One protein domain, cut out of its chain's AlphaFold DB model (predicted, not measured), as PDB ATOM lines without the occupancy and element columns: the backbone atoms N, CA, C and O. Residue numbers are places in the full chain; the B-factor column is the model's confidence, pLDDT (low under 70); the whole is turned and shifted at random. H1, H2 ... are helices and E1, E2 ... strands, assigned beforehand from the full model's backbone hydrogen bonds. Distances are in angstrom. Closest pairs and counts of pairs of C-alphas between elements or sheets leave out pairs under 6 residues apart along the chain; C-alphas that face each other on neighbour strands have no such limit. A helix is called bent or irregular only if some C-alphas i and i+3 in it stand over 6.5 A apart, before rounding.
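Overview. This is residues 189 to 263 of the 265 residues of an uncharacterized protein of Providencia sp. 1709051003 (UniProt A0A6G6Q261). A small three-stranded sheet with helix H1 across one face makes one end of this domain, and two short helices, H2 and H3, make a corner at the other end. The long link of residues 227 to 242 runs from E3 to H2 and so from one end to the other, while the long link of residues 203 to 215 leads from H1 back to E2; a short antiparallel pairing of residues 206 to 207 with residues 232 to 233 ties the two links together. The printed part has 75 residues, in the order E1 H1 E2 E3 H2 H3; the sheet is E1 - E2 - E3, all antiparallel, and the class is mixed, helices and strands. It is compact, with a radius of gyration of the C-alphas of 12.7 A and spans of 37 by 25 by 18 A.

Along the chain. Find C-alpha 189 at (273.811, 193.968, 151.774), where E1, residues 189 to 191, begins. H1, residues 193 to 202, runs 14.4 A. E2 is residues 216 to 219 and E3 residues 224 to 226. H2, residues 243 to 251, runs 12.3 A; H3, residues 253 to 261, runs 13.2 A to C-alpha 261 at (289.884, 222.187, 159.961). H3 is irregular, but only just: C-alphas 255 and 258 are 6.52 A apart.

Arrangement. Look first at E1 and E2, with N 191 and O 216 at 2.9 A. E2 and E3 form a hairpin, with N 225 and O 217 at 2.8 A. H1 is on the sheet at a height over the sheet of 9.3 A, two layers, a helix on one face of a sheet; its closest C-alphas to E2 are Ala 196 and Val 216, 5.9 A. It runs across the strands, at 86 degrees to E2 on the local plane. H2 and H3 are not on the sheet and are apart from H1. They are close but not clearly touching, C-alphas of Tyr 249 and Thr 256 being closest at 7.1 A, and about perpendicular at 88 degrees. In H1 and H2 every O i to N i+4 pair is within hydrogen-bond range; H3 has 1 of 5, and 4 of 6 O i to N i+3 pairs.

Size, cuts and confidence. The C-alphas farthest apart, of Lys 220 and Asn 241, are 38.2 A apart. The printed part has no cut. The links H1 to E2 and E3 to H2 are long. In this model, residues 236 to 263 have pLDDT under 70.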
ATOM      1  N   GLN A 189     272.519 194.046 151.102       95.81
ATOM      2  CA  GLN A 189     273.811 193.968 151.774       95.81
ATOM      3  C   GLN A 189     274.061 195.232 152.596       95.81
ATOM      4  O   GLN A 189     273.663 196.328 152.191       95.81
ATOM      5  N   SER A 190     274.703 195.074 153.755       95.38
ATOM      6  CA  SER A 190     275.154 196.207 154.567       95.38
ATOM      7  C   SER A 190     276.194 197.023 153.806       95.38
ATOM      8  O   SER A 190     277.047 196.475 153.112       95.38
ATOM      9  N   VAL A 191     276.112 198.342 153.950       94.56
ATOM     10  CA  VAL A 191     277.084 199.298 153.425       94.56
ATOM     11  C   VAL A 191     277.628 200.094 154.599       94.56
ATOM     12  O   VAL A 191     276.856 200.601 155.412       94.56
ATOM     13  N   THR A 192     278.948 200.229 154.666       92.75
ATOM     14  CA  THR A 192     279.652 200.931 155.744       92.75
ATOM     15  C   THR A 192     280.665 201.931 155.181       92.75
ATOM     16  O   THR A 192     280.850 202.075 153.967       92.75
ATOM     17  N   GLY A 193     281.308 202.695 156.061       87.81
ATOM     18  CA  GLY A 193     282.398 203.591 155.692       87.81
ATOM     19  C   GLY A 193     281.936 204.801 154.874       87.81
ATOM     20  O   GLY A 193     280.883 205.398 155.115       87.81
ATOM     21  N   LYS A 194     282.766 205.196 153.899       91.69
ATOM     22  CA  LYS A 194     282.571 206.421 153.110       91.69
ATOM     23  C   LYS A 194     281.244 206.421 152.351       91.69
ATOM     24  O   LYS A 194     280.613 207.468 152.268       91.69
ATOM     25  N   GLU A 195     280.815 205.283 151.813       95.25
ATOM     26  CA  GLU A 195     279.577 205.203 151.031       95.25
ATOM     27  C   GLU A 195     278.340 205.456 151.903       95.25
ATOM     28  O   GLU A 195     277.532 206.328 151.576       95.25
ATOM     29  N   ALA A 196     278.237 204.781 153.054       92.44
ATOM     30  CA  ALA A 196     277.152 204.986 154.015       92.44
ATOM     31  C   ALA A 196     277.084 206.445 154.490       92.44
ATOM     32  O   ALA A 196     276.020 207.068 154.481       92.44
ATOM     33  N   TYR A 197     278.242 207.015 154.831       90.88
ATOM     34  CA  TYR A 197     278.348 208.411 155.236       90.88
ATOM     35  C   TYR A 197     277.883 209.375 154.133       90.88
ATOM     36  O   TYR A 197     277.060 210.254 154.395       90.88
ATOM     37  N   GLN A 198     278.363 209.212 152.894       93.62
ATOM     38  CA  GLN A 198     277.997 210.102 151.784       93.62
ATOM     39  C   GLN A 198     276.521 209.982 151.407       93.62
ATOM     40  O   GLN A 198     275.893 210.993 151.100       93.62
ATOM     41  N   PHE A 199     275.939 208.784 151.486       97.25
ATOM     42  CA  PHE A 199     274.510 208.589 151.265       97.25
ATOM     43  C   PHE A 199     273.670 209.411 152.247       97.25
ATOM     44  O   PHE A 199     272.863 210.236 151.815       97.25
ATOM     45  N   VAL A 200     273.898 209.265 153.554       94.94
ATOM     46  CA  VAL A 200     273.155 210.023 154.576       94.94
ATOM     47  C   VAL A 200     273.429 211.527 154.445       94.94
ATOM     48  O   VAL A 200     272.491 212.330 154.491       94.94
ATOM     49  N   LYS A 201     274.686 211.910 154.180       92.31
ATOM     50  CA  LYS A 201     275.088 213.306 153.945       92.31
ATOM     51  C   LYS A 201     274.361 213.935 152.767       92.31
ATOM     52  O   LYS A 201     273.857 215.048 152.897       92.31
ATOM     53  N   SER A 202     274.238 213.217 151.653       93.88
ATOM     54  CA  SER A 202     273.502 213.684 150.470       93.88
ATOM     55  C   SER A 202     272.017 213.947 150.753       93.88
ATOM     56  O   SER A 202     271.380 214.717 150.043       93.88
ATOM     57  N   ARG A 203     271.469 213.356 151.826       94.31
ATOM     58  CA  ARG A 203     270.094 213.560 152.310       94.31
ATOM     59  C   ARG A 203     270.001 214.595 153.442       94.31
ATOM     60  O   ARG A 203     268.984 214.672 154.132       94.31
ATOM     61  N   GLY A 204     271.050 215.398 153.638       89.94
ATOM     62  CA  GLY A 204     271.066 216.541 154.557       89.94
ATOM     63  C   GLY A 204     271.291 216.186 156.030       89.94
ATOM     64  O   GLY A 204     270.901 216.958 156.907       89.94
ATOM     65  N   ARG A 205     271.879 215.021 156.329       90.19
ATOM     66  CA  ARG A 205     272.127 214.542 157.702       90.19
ATOM     67  C   ARG A 205     273.514 213.923 157.850       90.19
ATOM     68  O   ARG A 205     274.134 213.550 156.871       90.19
ATOM     69  N   ILE A 206     274.006 213.796 159.074       88.06
ATOM     70  CA  ILE A 206     275.274 213.121 159.377       88.06
ATOM     71  C   ILE A 206     274.963 211.833 160.130       88.06
ATOM     72  O   ILE A 206     274.215 211.877 161.102       88.06
ATOM     73  N   LEU A 207     275.512 210.707 159.674       87.25
ATOM     74  CA  LEU A 207     275.488 209.432 160.392       87.25
ATOM     75  C   LEU A 207     276.811 209.309 161.143       87.25
ATOM     76  O   LEU A 207     277.854 209.333 160.496       87.25
ATOM     77  N   HIS A 208     276.779 209.241 162.473       83.31
ATOM     78  CA  HIS A 208     278.000 209.222 163.298       83.31
ATOM     79  C   HIS A 208     278.631 207.834 163.410       83.31
ATOM     80  O   HIS A 208     279.840 207.710 163.558       83.31
ATOM     81  N   ASP A 209     277.832 206.791 163.243       84.12
ATOM     82  CA  ASP A 209     278.205 205.381 163.326       84.12
ATOM     83  C   ASP A 209     278.175 204.711 161.940       84.12
ATOM     84  O   ASP A 209     277.799 203.554 161.776       84.12
ATOM     85  N   TYR A 210     278.603 205.435 160.903       84.69
ATOM     86  CA  TYR A 210     278.591 204.969 159.509       84.69
ATOM     87  C   TYR A 210     279.471 203.734 159.238       84.69
ATOM     88  O   TYR A 210     279.445 203.192 158.135       84.69
ATOM     89  N   GLN A 211     280.284 203.305 160.204       84.19
ATOM     90  CA  GLN A 211     281.085 202.081 160.117       84.19
ATOM     91  C   GLN A 211     280.338 200.832 160.601       84.19
ATOM     92  O   GLN A 211     280.843 199.728 160.425       84.19
ATOM     93  N   VAL A 212     279.163 200.993 161.211       83.12
ATOM     94  CA  VAL A 212     278.409 199.888 161.804       83.12
ATOM     95  C   VAL A 212     277.557 199.193 160.747       83.12
ATOM     96  O   VAL A 212     276.764 199.819 160.036       83.12
ATOM     97  N   ASP A 213     277.710 197.873 160.667       85.75
ATOM     98  CA  ASP A 213     276.888 197.024 159.815       85.75
ATOM     99  C   ASP A 213     275.411 197.089 160.203       85.75
ATOM    100  O   ASP A 213     275.040 197.069 161.375       85.75
ATOM    101  N   GLY A 214     274.546 197.108 159.190       85.38
ATOM    102  CA  GLY A 214     273.098 197.127 159.379       85.38
ATOM    103  C   GLY A 214     272.485 198.524 159.478       85.38
ATOM    104  O   GLY A 214     271.262 198.617 159.434       85.38
ATOM    105  N   ASN A 215     273.287 199.595 159.511       90.81
ATOM    106  CA  ASN A 215     272.773 200.967 159.503       90.81
ATOM    107  C   ASN A 215     272.306 201.412 158.118       90.81
ATOM    108  O   ASN A 215     271.222 201.977 157.987       90.81
ATOM    109  N   VAL A 216     273.094 201.139 157.077       96.31
ATOM    110  CA  VAL A 216     272.736 201.402 155.678       96.31
ATOM    111  C   VAL A 216     272.755 200.088 154.910       96.31
ATOM    112  O   VAL A 216     273.651 199.266 155.099       96.31
ATOM    113  N   LYS A 217     271.771 199.888 154.032       97.44
ATOM    114  CA  LYS A 217     271.717 198.736 153.129       97.44
ATOM    115  C   LYS A 217     271.575 199.155 151.679       97.44
ATOM    116  O   LYS A 217     270.867 200.115 151.381       97.44
ATOM    117  N   LYS A 218     272.192 198.381 150.790       98.12
ATOM    118  CA  LYS A 218     272.006 198.446 149.340       98.12
ATOM    119  C   LYS A 218     271.150 197.265 148.890       98.12
ATOM    120  O   LYS A 218     271.513 196.117 149.151       98.12
ATOM    121  N   ASP A 219     270.006 197.542 148.270       96.50
ATOM    122  CA  ASP A 219     269.153 196.495 147.696       96.50
ATOM    123  C   ASP A 219     269.765 195.895 146.418       96.50
ATOM    124  O   ASP A 219     270.796 196.349 145.913       96.50
ATOM    125  N   LYS A 220     269.120 194.856 145.878       95.56
ATOM    126  CA  LYS A 220     269.569 194.162 144.658       95.56
ATOM    127  C   LYS A 220     269.564 195.060 143.413       95.56
ATOM    128  O   LYS A 220     270.220 194.728 142.433       95.56
ATOM    129  N   GLN A 221     268.841 196.179 143.443       96.56
ATOM    130  CA  GLN A 221     268.790 197.181 142.377       96.56
ATOM    131  C   GLN A 221     269.827 198.300 142.584       96.56
ATOM    132  O   GLN A 221     269.867 199.257 141.813       96.56
ATOM    133  N   GLY A 222     270.673 198.198 143.613       96.25
ATOM    134  CA  GLY A 222     271.715 199.174 143.911       96.25
ATOM    135  C   GLY A 222     271.226 200.399 144.685       96.25
ATOM    136  O   GLY A 222     272.017 201.316 144.922       96.25
ATOM    137  N   LYS A 223     269.960 200.439 145.112       97.75
ATOM    138  CA  LYS A 223     269.404 201.567 145.862       97.75
ATOM    139  C   LYS A 223     269.762 201.462 147.343       97.75
ATOM    140  O   LYS A 223     269.640 200.407 147.962       97.75
ATOM    141  N   LEU A 224     270.189 202.591 147.908       98.06
ATOM    142  CA  LEU A 224     270.590 202.717 149.308       98.06
ATOM    143  C   LEU A 224     269.414 203.118 150.204       98.06
ATOM    144  O   LEU A 224     268.596 203.966 149.834       98.06
ATOM    145  N   TYR A 225     269.381 202.534 151.399       98.31
ATOM    146  CA  TYR A 225     268.397 202.804 152.444       98.31
ATOM    147  C   TYR A 225     269.088 202.950 153.791       98.31
ATOM    148  O   TYR A 225     269.955 202.146 154.131       98.31
ATOM    149  N   LEU A 226     268.652 203.926 154.583       97.69
ATOM    150  CA  LEU A 226     268.967 203.979 156.006       97.69
ATOM    151  C   LEU A 226     267.983 203.070 156.747       97.69
ATOM    152  O   LEU A 226     266.772 203.220 156.583       97.69
ATOM    153  N   ILE A 227     268.502 202.146 157.547       95.25
ATOM    154  CA  ILE A 227     267.741 201.156 158.316       95.25
ATOM    155  C   ILE A 227     267.730 201.515 159.807       95.25
ATOM    156  O   ILE A 227     266.687 201.382 160.447       95.25
ATOM    157  N   ASP A 228     268.848 202.025 160.338       90.62
ATOM    158  CA  ASP A 228     268.955 202.528 161.712       90.62
ATOM    159  C   ASP A 228     269.364 204.006 161.721       90.62
ATOM    160  O   ASP A 228     270.267 204.427 161.005       90.62
ATOM    161  N   ALA A 229     268.652 204.811 162.505       90.56
ATOM    162  CA  ALA A 229     268.779 206.265 162.530       90.56
ATOM    163  C   ALA A 229     269.142 206.818 163.912       90.56
ATOM    164  O   ALA A 229     269.147 208.041 164.082       90.56
ATOM    165  N   ASP A 230     269.435 205.952 164.886       84.94
ATOM    166  CA  ASP A 230     269.682 206.362 166.271       84.94
ATOM    167  C   ASP A 230     270.809 207.415 166.340       84.94
ATOM    168  O   ASP A 230     270.653 208.478 166.952       84.94
ATOM    169  N   PHE A 231     271.888 207.215 165.577       83.62
ATOM    170  CA  PHE A 231     273.046 208.113 165.511       83.62
ATOM    171  C   PHE A 231     273.059 209.039 164.283       83.62
ATOM    172  O   PHE A 231     274.099 209.583 163.911       83.62
ATOM    173  N   ALA A 232     271.906 209.279 163.652       86.94
ATOM    174  CA  ALA A 232     271.788 210.248 162.565       86.94
ATOM    175  C   ALA A 232     271.377 211.637 163.094       86.94
ATOM    176  O   ALA A 232     270.353 211.782 163.762       86.94
ATOM    177  N   SER A 233     272.119 212.703 162.780       82.81
ATOM    178  CA  SER A 233     271.843 214.082 163.228       82.81
ATOM    179  C   SER A 233     271.750 215.081 162.073       82.81
ATOM    180  O   SER A 233     272.076 214.775 160.928       82.81
ATOM    181  N   LEU A 234     271.275 216.296 162.359       82.50
ATOM    182  CA  LEU A 234     271.476 217.427 161.445       82.50
ATOM    183  C   LEU A 234     272.958 217.835 161.437       82.50
ATOM    184  O   LEU A 234     273.600 217.661 162.475       82.50
ATOM    185  N   PRO A 235     273.487 218.381 160.324       76.50
ATOM    186  CA  PRO A 235     274.821 218.973 160.293       76.50
ATOM    187  C   PRO A 235     274.899 220.194 161.212       76.50
ATOM    188  O   PRO A 235     273.875 220.793 161.555       76.50
ATOM    189  N   ILE A 236     276.123 220.581 161.588       68.94
ATOM    190  CA  ILE A 236     276.357 221.632 162.581       68.94
ATOM    191  C   ILE A 236     275.659 222.940 162.208       68.94
ATOM    192  O   ILE A 236     274.996 223.522 163.063       68.94
ATOM    193  N   GLU A 237     275.772 223.370 160.949       68.62
ATOM    194  CA  GLU A 237     275.219 224.650 160.496       68.62
ATOM    195  C   GLU A 237     273.686 224.671 160.435       68.62
ATOM    196  O   GLU A 237     273.085 225.740 160.486       68.62
ATOM    197  N   ALA A 238     273.040 223.504 160.356       66.69
ATOM    198  CA  ALA A 238     271.583 223.384 160.297       66.69
ATOM    199  C   ALA A 238     270.945 223.168 161.681       66.69
ATOM    200  O   ALA A 238     269.738 222.930 161.786       66.69
ATOM    201  N   ARG A 239     271.735 223.219 162.764       65.44
ATOM    202  CA  ARG A 239     271.230 223.062 164.130       65.44
ATOM    203  C   ARG A 239     270.456 224.312 164.553       65.44
ATOM    204  O   ARG A 239     271.037 225.300 164.980       65.44
ATOM    205  N   ARG A 240     269.126 224.237 164.525       51.19
ATOM    206  CA  ARG A 240     268.268 225.046 165.403       51.19
ATOM    207  C   ARG A 240     267.574 224.105 166.397       51.19
ATOM    208  O   ARG A 240     266.677 223.359 166.025       51.19
ATOM    209  N   ASN A 241     268.027 224.118 167.651       54.09
ATOM    210  CA  ASN A 241     267.270 223.702 168.844       54.09
ATOM    211  C   ASN A 241     266.800 222.230 168.963       54.09
ATOM    212  O   ASN A 241     265.754 221.981 169.558       54.09
ATOM    213  N   SER A 242     267.531 221.229 168.451       59.22
ATOM    214  CA  SER A 242     267.221 219.818 168.774       59.22
ATOM    215  C   SER A 242     268.215 219.265 169.804       59.22
ATOM    216  O   SER A 242     269.352 218.954 169.430       59.22
ATOM    217  N   LEU A 243     267.768 219.081 171.053       62.53
ATOM    218  CA  LEU A 243     268.570 218.547 172.172       62.53
ATOM    219  C   LEU A 243     269.310 217.246 171.807       62.53
ATOM    220  O   LEU A 243     270.473 217.065 172.140       62.53
ATOM    221  N   GLY A 244     268.676 216.375 171.017       64.12
ATOM    222  CA  GLY A 244     269.273 215.114 170.568       64.12
ATOM    223  C   GLY A 244     270.464 215.250 169.640       64.12
ATOM    224  O   GLY A 244     271.426 214.503 169.764       64.12
ATOM    225  N   SER A 245     270.395 216.188 168.694       66.06
ATOM    226  CA  SER A 245     271.540 216.444 167.817       66.06
ATOM    227  C   SER A 245     272.683 217.072 168.613       66.06
ATOM    228  O   SER A 245     273.831 216.740 168.368       66.06
ATOM    229  N   GLU A 246     272.381 217.953 169.569       66.88
ATOM    230  CA  GLU A 246     273.384 218.580 170.433       66.88
ATOM    231  C   GLU A 246     274.111 217.561 171.315       66.88
ATOM    232  O   GLU A 246     275.339 217.517 171.296       66.88
ATOM    233  N   GLN A 247     273.367 216.683 171.990       68.25
ATOM    234  CA  GLN A 247     273.937 215.620 172.812       68.25
ATOM    235  C   GLN A 247     274.823 214.664 171.997       68.25
ATOM    236  O   GLN A 247     275.953 214.409 172.399       68.25
ATOM    237  N   LEU A 248     274.367 214.210 170.819       69.00
ATOM    238  CA  LEU A 248     275.166 213.360 169.921       69.00
ATOM    239  C   LEU A 248     276.520 213.986 169.581       69.00
ATOM    240  O   LEU A 248     277.545 213.318 169.612       69.00
ATOM    241  N   TYR A 249     276.546 215.277 169.267       68.69
ATOM    242  CA  TYR A 249     277.803 215.940 168.937       68.69
ATOM    243  C   TYR A 249     278.741 216.101 170.134       68.69
ATOM    244  O   TYR A 249     279.957 216.068 169.953       68.69
ATOM    245  N   ASN A 250     278.194 216.276 171.336       69.06
ATOM    246  CA  ASN A 250     278.995 216.341 172.555       69.06
ATOM    247  C   ASN A 250     279.580 214.970 172.920       69.06
ATOM    248  O   ASN A 250     280.698 214.911 173.423       69.06
ATOM    249  N   GLU A 251     278.851 213.888 172.640       68.25
ATOM    250  CA  GLU A 251     279.309 212.512 172.863       68.25
ATOM    251  C   GLU A 251     280.324 212.044 171.806       68.25
ATOM    252  O   GLU A 251     281.227 211.280 172.132       68.25
ATOM    253  N   PHE A 252     280.240 212.548 170.568       65.81
ATOM    254  CA  PHE A 252     281.108 212.147 169.450       65.81
ATOM    255  C   PHE A 252     281.898 213.326 168.835       65.81
ATOM    256  O   PHE A 252     281.811 213.580 167.627       65.81
ATOM    257  N   PRO A 253     282.711 214.067 169.620       57.00
ATOM    258  CA  PRO A 253     283.335 215.315 169.180       57.00
ATOM    259  C   PRO A 253     284.407 215.117 168.094       57.00
ATOM    260  O   PRO A 253     284.608 215.992 167.244       57.00
ATOM    261  N   GLU A 254     285.093 213.978 168.084       51.44
ATOM    262  CA  GLU A 254     286.183 213.643 167.154       51.44
ATOM    263  C   GLU A 254     285.722 213.410 165.711       51.44
ATOM    264  O   GLU A 254     286.377 213.877 164.775       51.44
ATOM    265  N   TYR A 255     284.531 212.842 165.530       50.50
ATOM    266  CA  TYR A 255     283.883 212.687 164.224       50.50
ATOM    267  C   TYR A 255     283.354 214.022 163.672       50.50
ATOM    268  O   TYR A 255     283.057 214.149 162.483       50.50
ATOM    269  N   THR A 256     283.325 215.062 164.514       47.50
ATOM    270  CA  THR A 256     283.002 216.444 164.136       47.50
ATOM    271  C   THR A 256     284.178 217.357 163.863       47.50
ATOM    272  O   THR A 256     284.047 218.289 163.066       47.50
ATOM    273  N   ARG A 257     285.328 217.143 164.510       41.75
ATOM    274  CA  ARG A 257     286.481 218.054 164.388       41.75
ATOM    275  C   ARG A 257     287.084 218.081 162.985       41.75
ATOM    276  O   ARG A 257     287.698 219.087 162.627       41.75
ATOM    277  N   HIS A 258     286.842 217.057 162.164       39.22
ATOM    278  CA  HIS A 258     287.245 217.063 160.753       39.22
ATOM    279  C   HIS A 258     286.645 218.254 159.970       39.22
ATOM    280  O   HIS A 258     287.257 218.729 159.020       39.22
ATOM    281  N   TYR A 259     285.514 218.820 160.415       39.50
ATOM    282  CA  TYR A 259     284.890 219.988 159.778       39.50
ATOM    283  C   TYR A 259     285.396 221.350 160.260       39.50
ATOM    284  O   TYR A 259     285.251 222.328 159.531       39.50
ATOM    285  N   LEU A 260     286.017 221.452 161.440       35.38
ATOM    286  CA  LEU A 260     286.585 222.733 161.887       35.38
ATOM    287  C   LEU A 260     287.934 223.032 161.219       35.38
ATOM    288  O   LEU A 260     288.298 224.197 161.087       35.38
ATOM    289  N   LYS A 261     288.650 222.004 160.745       30.23
ATOM    290  CA  LYS A 261     289.884 222.187 159.961       30.23
ATOM    291  C   LYS A 261     289.634 222.490 158.479       30.23
ATOM    292  O   LYS A 261     290.460 223.157 157.874       30.23
ATOM    293  N   LEU A 262     288.496 222.083 157.911       35.34
ATOM    294  CA  LEU A 262     288.169 222.316 156.492       35.34
ATOM    295  C   LEU A 262     287.517 223.684 156.206       35.34
ATOM    296  O   LEU A 262     287.259 223.993 155.051       35.34
ATOM    297  N   LYS A 263     287.268 224.514 157.232       30.64
ATOM    298  CA  LYS A 263     286.836 225.923 157.086       30.64
ATOM    299  C   LYS A 263     287.984 226.942 157.177       30.64
ATOM    300  O   LYS A 263     287.727 228.138 157.259       30.64
TER     301      LYS A 263